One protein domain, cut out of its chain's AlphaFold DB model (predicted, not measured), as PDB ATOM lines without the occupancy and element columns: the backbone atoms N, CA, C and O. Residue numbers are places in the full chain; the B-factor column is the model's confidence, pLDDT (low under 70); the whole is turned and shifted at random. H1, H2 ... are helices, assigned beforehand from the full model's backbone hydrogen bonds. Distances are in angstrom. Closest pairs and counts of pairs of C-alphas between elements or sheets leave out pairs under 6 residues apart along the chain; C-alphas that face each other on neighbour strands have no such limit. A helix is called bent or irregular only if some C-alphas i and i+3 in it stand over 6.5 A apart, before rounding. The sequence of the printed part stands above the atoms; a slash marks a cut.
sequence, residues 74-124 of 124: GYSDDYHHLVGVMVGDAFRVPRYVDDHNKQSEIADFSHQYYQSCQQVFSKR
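AT A GLANCE: This is residues 74 to 124 of the 124 residues of an uncharacterized protein of Psychrobacter sp. FDAARGOS_221 (UniProt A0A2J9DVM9). Two helices make a loose, open V: the shorter H1 runs one way, residues 91 to 98 turn the chain round at one end, and the longer H2 runs back at a slant, spreading away from H1. The free arms of the V are residues 74 to 85 and residues 114 to 124, which stick out from the rest. The printed part has 51 residues with two named helices, H1 then H2, and no named strand; the class is all helix, the residues in named elements being helical. The whole is loose, with a radius of gyration of the C-alphas of 13.4 A, and spans 39 by 27 by 18 A.

HOW THE PARTS SIT: H1, residues 77 to 90, and H2, residues 99 to 122, are close but not clearly touching, with 1 pair of C-alphas within 8 A. That closest pair is the C-alphas of Ala 90 and Phe 109, 7.9 A apart. The two helices run opposite ways at a steep tilt of 40 degrees, and their centres are 14.6 A apart. In both H1 and H2 every O i to N i+4 pair is within hydrogen-bond range.

IN THESE COORDINATES: H1 begins at C-alpha 77, at (118.263, 144.480, 106.791), and measures 19.9 A from first to last C-alpha. H2, 24 residues, begins at C-alpha 99, at (117.155, 175.309, 121.276), and ends at C-alpha 122, at (110.224, 142.409, 129.211), 34.5 A away. Neither helix is bent.

THE WHOLE: The two C-alphas farthest apart are those of Val 97 and Arg 124, at 41.3 A. The link from H1 to H2, 8 residues, is short. The printed part has no cut and ends at Arg 124, the chain's last residue. The mean pLDDT of the printed part is 94.3, and residues 123 to 124 are under 70.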
ATOM      1  N   GLY A  74     127.027 146.520 105.515       91.19
ATOM      2  CA  GLY A  74     127.362 145.276 106.218       91.19
ATOM      3  C   GLY A  74     126.529 144.984 107.475       91.19
ATOM      4  O   GLY A  74     126.724 143.929 108.081       91.19
ATOM      5  N   TYR A  75     125.594 145.861 107.852       91.81
ATOM      6  CA  TYR A  75     124.586 145.570 108.878       91.81
ATOM      7  C   TYR A  75     123.413 144.778 108.288       91.81
ATOM      8  O   TYR A  75     123.258 144.658 107.072       91.81
ATOM      9  N   SER A  76     122.584 144.194 109.157       92.88
ATOM     10  CA  SER A  76     121.404 143.445 108.724       92.88
ATOM     11  C   SER A  76     120.309 144.357 108.166       92.88
ATOM     12  O   SER A  76     120.174 145.518 108.564       92.88
ATOM     13  N   ASP A  77     119.454 143.795 107.310       93.00
ATOM     14  CA  ASP A  77     118.263 144.480 106.791       93.00
ATOM     15  C   ASP A  77     117.344 144.983 107.916       93.00
ATOM     16  O   ASP A  77     116.728 146.040 107.785       93.00
ATOM     17  N   ASP A  78     117.301 144.283 109.055       91.38
ATOM     18  CA  ASP A  78     116.554 144.712 110.242       91.38
ATOM     19  C   ASP A  78     117.072 146.048 110.799       91.38
ATOM     20  O   ASP A  78     116.278 146.911 111.177       91.38
ATOM     21  N   TYR A  79     118.394 146.259 110.808       90.56
ATOM     22  CA  TYR A  79     118.997 147.532 111.219       90.56
ATOM     23  C   TYR A  79     118.673 148.651 110.224       90.56
ATOM     24  O   TYR A  79     118.321 149.762 110.633       90.56
ATOM     25  N   HIS A  80     118.726 148.362 108.920       93.19
ATOM     26  CA  HIS A  80     118.309 149.315 107.889       93.19
ATOM     27  C   HIS A  80     116.832 149.695 108.034       93.19
ATOM     28  O   HIS A  80     116.479 150.875 107.947       93.19
ATOM     29  N   HIS A  81     115.971 148.710 108.291       95.31
ATOM     30  CA  HIS A  81     114.548 148.926 108.513       95.31
ATOM     31  C   HIS A  81     114.295 149.768 109.767       95.31
ATOM     32  O   HIS A  81     113.540 150.739 109.697       95.31
ATOM     33  N   LEU A  82     114.969 149.457 110.881       95.38
ATOM     34  CA  LEU A  82     114.865 150.210 112.131       95.38
ATOM     35  C   LEU A  82     115.186 151.695 111.923       95.38
ATOM     36  O   LEU A  82     114.403 152.553 112.332       95.38
ATOM     37  N   VAL A  83     116.287 152.010 111.234       96.50
ATOM     38  CA  VAL A  83     116.638 153.408 110.938       96.50
ATOM     39  C   VAL A  83     115.631 154.056 109.995       96.50
ATOM     40  O   VAL A  83     115.267 155.212 110.197       96.50
ATOM     41  N   GLY A  84     115.120 153.325 109.003       97.50
ATOM     42  CA  GLY A  84     114.052 153.822 108.132       97.50
ATOM     43  C   GLY A  84     112.792 154.223 108.907       97.50
ATOM     44  O   GLY A  84     112.221 155.284 108.644       97.50
ATOM     45  N   VAL A  85     112.395 153.420 109.899       97.81
ATOM     46  CA  VAL A  85     111.274 153.730 110.800       97.81
ATOM     47  C   VAL A  85     111.579 154.973 111.639       97.81
ATOM     48  O   VAL A  85     110.765 155.894 111.645       97.81
ATOM     49  N   MET A  86     112.764 155.055 112.257       98.50
ATOM     50  CA  MET A  86     113.183 156.236 113.030       98.50
ATOM     51  C   MET A  86     113.140 157.520 112.198       98.50
ATOM     52  O   MET A  86     112.617 158.535 112.652       98.50
ATOM     53  N   VAL A  87     113.653 157.486 110.965       98.44
ATOM     54  CA  VAL A  87     113.596 158.639 110.053       98.44
ATOM     55  C   VAL A  87     112.143 159.008 109.753       98.44
ATOM     56  O   VAL A  87     111.780 160.180 109.826       98.44
ATOM     57  N   GLY A  88     111.291 158.026 109.447       98.19
ATOM     58  CA  GLY A  88     109.871 158.263 109.184       98.19
ATOM     59  C   GLY A  88     109.141 158.911 110.363       98.19
ATOM     60  O   GLY A  88     108.387 159.868 110.167       98.19
ATOM     61  N   ASP A  89     109.391 158.432 111.579       98.44
ATOM     62  CA  ASP A  89     108.780 158.964 112.796       98.44
ATOM     63  C   ASP A  89     109.319 160.359 113.143       98.44
ATOM     64  O   ASP A  89     108.530 161.253 113.457       98.44
ATOM     65  N   ALA A  90     110.623 160.610 112.975       98.44
ATOM     66  CA  ALA A  90     111.216 161.928 113.214       98.44
ATOM     67  C   ALA A  90     110.604 163.021 112.318       98.44
ATOM     68  O   ALA A  90     110.429 164.165 112.740       98.44
ATOM     69  N   PHE A  91     110.205 162.685 111.088       98.12
ATOM     70  CA  PHE A  91     109.562 163.638 110.176       98.12
ATOM     71  C   PHE A  91     108.103 163.965 110.513       98.12
ATOM     72  O   PHE A  91     107.553 164.908 109.939       98.12
ATOM     73  N   ARG A  92     107.487 163.253 111.464       97.81
ATOM     74  CA  ARG A  92     106.184 163.631 112.037       97.81
ATOM     75  C   ARG A  92     106.308 164.748 113.070       97.81
ATOM     76  O   ARG A  92     105.316 165.415 113.353       97.81
ATOM     77  N   VAL A  93     107.512 164.969 113.597       97.12
ATOM     78  CA  VAL A  93     107.810 166.039 114.550       97.12
ATOM     79  C   VAL A  93     108.203 167.312 113.779       97.12
ATOM     80  O   VAL A  93     108.998 167.260 112.821       97.12
ATOM     81  N   PRO A  94     107.628 168.480 114.128       96.62
ATOM     82  CA  PRO A  94     108.027 169.743 113.527       96.62
ATOM     83  C   PRO A  94     109.465 170.108 113.915       96.62
ATOM     84  O   PRO A  94     110.019 169.638 114.906       96.62
ATOM     85  N   ARG A  95     110.081 170.973 113.109       97.88
ATOM     86  CA  ARG A  95     111.370 171.568 113.462       97.88
ATOM     87  C   ARG A  95     111.142 172.762 114.368       97.88
ATOM     88  O   ARG A  95     110.302 173.609 114.058       97.88
ATOM     89  N   TYR A  96     111.937 172.854 115.419       97.62
ATOM     90  CA  TYR A  96     111.913 173.974 116.343       97.62
ATOM     91  C   TYR A  96     113.087 174.912 116.072       97.62
ATOM     92  O   TYR A  96     114.186 174.490 115.721       97.62
ATOM     93  N   VAL A  97     112.828 176.212 116.201       94.81
ATOM     94  CA  VAL A  97     113.869 177.250 116.132       94.81
ATOM     95  C   VAL A  97     114.536 177.425 117.494       94.81
ATOM     96  O   VAL A  97     115.725 177.698 117.560       94.81
ATOM     97  N   ASP A  98     113.760 177.257 118.561       97.00
ATOM     98  CA  ASP A  98     114.218 177.371 119.938       97.00
ATOM     99  C   ASP A  98     115.025 176.137 120.366       97.00
ATOM    100  O   ASP A  98     114.564 175.000 120.224       97.00
ATOM    101  N   ASP A  99     116.220 176.374 120.908       97.06
ATOM    102  CA  ASP A  99     117.155 175.309 121.276       97.06
ATOM    103  C   ASP A  99     116.637 174.448 122.429       97.06
ATOM    104  O   ASP A  99     116.863 173.239 122.427       97.06
ATOM    105  N   HIS A 100     115.905 175.023 123.390       97.94
ATOM    106  CA  HIS A 100     115.335 174.248 124.491       97.94
ATOM    107  C   HIS A 100     114.331 173.215 123.961       97.94
ATOM    108  O   HIS A 100     114.413 172.036 124.307       97.94
ATOM    109  N   ASN A 101     113.437 173.626 123.061       97.88
ATOM    110  CA  ASN A 101     112.468 172.713 122.454       97.88
ATOM    111  C   ASN A 101     113.136 171.660 121.563       97.88
ATOM    112  O   ASN A 101     112.753 170.496 121.625       97.88
ATOM    113  N   LYS A 102     114.175 172.024 120.795       98.19
ATOM    114  CA  LYS A 102     114.962 171.033 120.040       98.19
ATOM    115  C   LYS A 102     115.531 169.953 120.961       98.19
ATOM    116  O   LYS A 102     115.400 168.770 120.659       98.19
ATOM    117  N   GLN A 103     116.163 170.353 122.066       98.31
ATOM    118  CA  GLN A 103     116.785 169.410 122.998       98.31
ATOM    119  C   GLN A 103     115.751 168.543 123.720       98.31
ATOM    120  O   GLN A 103     115.986 167.346 123.880       98.31
ATOM    121  N   SER A 104     114.600 169.112 124.095       98.25
ATOM    122  CA  SER A 104     113.491 168.338 124.668       98.25
ATOM    123  C   SER A 104     113.036 167.242 123.709       98.25
ATOM    124  O   SER A 104     112.976 166.082 124.090       98.25
ATOM    125  N   GLU A 105     112.811 167.580 122.441       98.19
ATOM    126  CA  GLU A 105     112.322 166.623 121.441       98.19
ATOM    127  C   GLU A 105     113.353 165.539 121.117       98.19
ATOM    128  O   GLU A 105     112.997 164.379 120.927       98.19
ATOM    129  N   ILE A 106     114.645 165.882 121.100       98.62
ATOM    130  CA  ILE A 106     115.723 164.891 120.963       98.62
ATOM    131  C   ILE A 106     115.710 163.918 122.148       98.62
ATOM    132  O   ILE A 106     115.802 162.704 121.944       98.62
ATOM    133  N   ALA A 107     115.581 164.429 123.377       98.56
ATOM    134  CA  ALA A 107     115.546 163.608 124.582       98.56
ATOM    135  C   ALA A 107     114.297 162.713 124.629       98.56
ATOM    136  O   ALA A 107     114.420 161.508 124.858       98.56
ATOM    137  N   ASP A 108     113.122 163.274 124.347       98.62
ATOM    138  CA  ASP A 108     111.843 162.562 124.354       98.62
ATOM    139  C   ASP A 108     111.814 161.463 123.286       98.62
ATOM    140  O   ASP A 108     111.437 160.322 123.568       98.62
ATOM    141  N   PHE A 109     112.295 161.767 122.077       98.62
ATOM    142  CA  PHE A 109     112.387 160.796 120.990       98.62
ATOM    143  C   PHE A 109     113.354 159.652 121.323       98.62
ATOM    144  O   PHE A 109     113.017 158.482 121.147       98.62
ATOM    145  N   SER A 110     114.530 159.968 121.879       98.56
ATOM    146  CA  SER A 110     115.494 158.956 122.346       98.56
ATOM    147  C   SER A 110     114.869 158.049 123.411       98.56
ATOM    148  O   SER A 110     114.903 156.819 123.313       98.56
ATOM    149  N   HIS A 111     114.215 158.662 124.400       98.25
ATOM    150  CA  HIS A 111     113.584 157.960 125.508       98.25
ATOM    151  C   HIS A 111     112.456 157.029 125.049       98.25
ATOM    152  O   HIS A 111     112.350 155.900 125.535       98.25
ATOM    153  N   GLN A 112     111.642 157.455 124.083       98.12
ATOM    154  CA  GLN A 112     110.572 156.632 123.523       98.12
ATOM    155  C   GLN A 112     111.109 155.329 122.911       98.12
ATOM    156  O   GLN A 112     110.533 154.253 123.123       98.12
ATOM    157  N   TYR A 113     112.222 155.398 122.179       98.12
ATOM    158  CA  TYR A 113     112.847 154.219 121.577       98.12
ATOM    159  C   TYR A 113     113.502 153.312 122.618       98.12
ATOM    160  O   TYR A 113     113.354 152.090 122.536       98.12
ATOM    161  N   TYR A 114     114.133 153.891 123.641       97.19
ATOM    162  CA  TYR A 114     114.650 153.138 124.782       97.19
ATOM    163  C   TYR A 114     113.550 152.324 125.479       97.19
ATOM    164  O   TYR A 114     113.671 151.109 125.659       97.19
ATOM    165  N   GLN A 115     112.433 152.979 125.818       96.62
ATOM    166  CA  GLN A 115     111.283 152.335 126.454       96.62
ATOM    167  C   GLN A 115     110.683 151.243 125.566       96.62
ATOM    168  O   GLN A 115     110.382 150.149 126.045       96.62
ATOM    169  N   SER A 116     110.530 151.518 124.269       95.19
ATOM    170  CA  SER A 116     109.992 150.551 123.306       95.19
ATOM    171  C   SER A 116     110.888 149.315 123.193       95.19
ATOM    172  O   SER A 116     110.388 148.191 123.185       95.19
ATOM    173  N   CYS A 117     112.208 149.505 123.190       95.25
ATOM    174  CA  CYS A 117     113.179 148.416 123.204       95.25
ATOM    175  C   CYS A 117     113.067 147.561 124.476       95.25
ATOM    176  O   CYS A 117     112.938 146.338 124.395       95.25
ATOM    177  N   GLN A 118     113.011 148.186 125.657       93.94
ATOM    178  CA  GLN A 118     112.836 147.447 126.911       93.94
ATOM    179  C   GLN A 118     111.541 146.631 126.941       93.94
ATOM    180  O   GLN A 118     111.532 145.506 127.439       93.94
ATOM    181  N   GLN A 119     110.450 147.167 126.386       92.31
ATOM    182  CA  GLN A 119     109.173 146.455 126.308       92.31
ATOM    183  C   GLN A 119     109.247 145.177 125.465       92.31
ATOM    184  O   GLN A 119     108.494 144.238 125.718       92.31
ATOM    185  N   VAL A 120     110.139 145.118 124.473       89.00
ATOM    186  CA  VAL A 120     110.372 143.897 123.690       89.00
ATOM    187  C   VAL A 120     111.058 142.829 124.540       89.00
ATOM    188  O   VAL A 120     110.714 141.653 124.430       89.00
ATOM    189  N   PHE A 121     111.998 143.218 125.404       84.06
ATOM    190  CA  PHE A 121     112.723 142.284 126.269       84.06
ATOM    191  C   PHE A 121     111.954 141.882 127.529       84.06
ATOM    192  O   PHE A 121     112.147 140.772 128.008       84.06
ATOM    193  N   SER A 122     111.060 142.732 128.043       78.06
ATOM    194  CA  SER A 122     110.224 142.409 129.211       78.06
ATOM    195  C   SER A 122     109.026 141.510 128.892       78.06
ATOM    196  O   SER A 122     108.421 140.952 129.804       78.06
ATOM    197  N   LYS A 123     108.669 141.374 127.608       63.00
ATOM    198  CA  LYS A 123     107.591 140.497 127.119       63.00
ATOM    199  C   LYS A 123     108.064 139.099 126.691       63.00
ATOM    200  O   LYS A 123     107.231 138.318 126.234       63.00
ATOM    201  N   ARG A 124     109.362 138.796 126.791       53.62
ATOM    202  CA  ARG A 124     109.921 137.450 126.568       53.62
ATOM    203  C   ARG A 124     110.070 136.705 127.885       53.62
ATOM    204  O   ARG A 124     109.897 135.470 127.847       53.62
TER     205      ARG A 124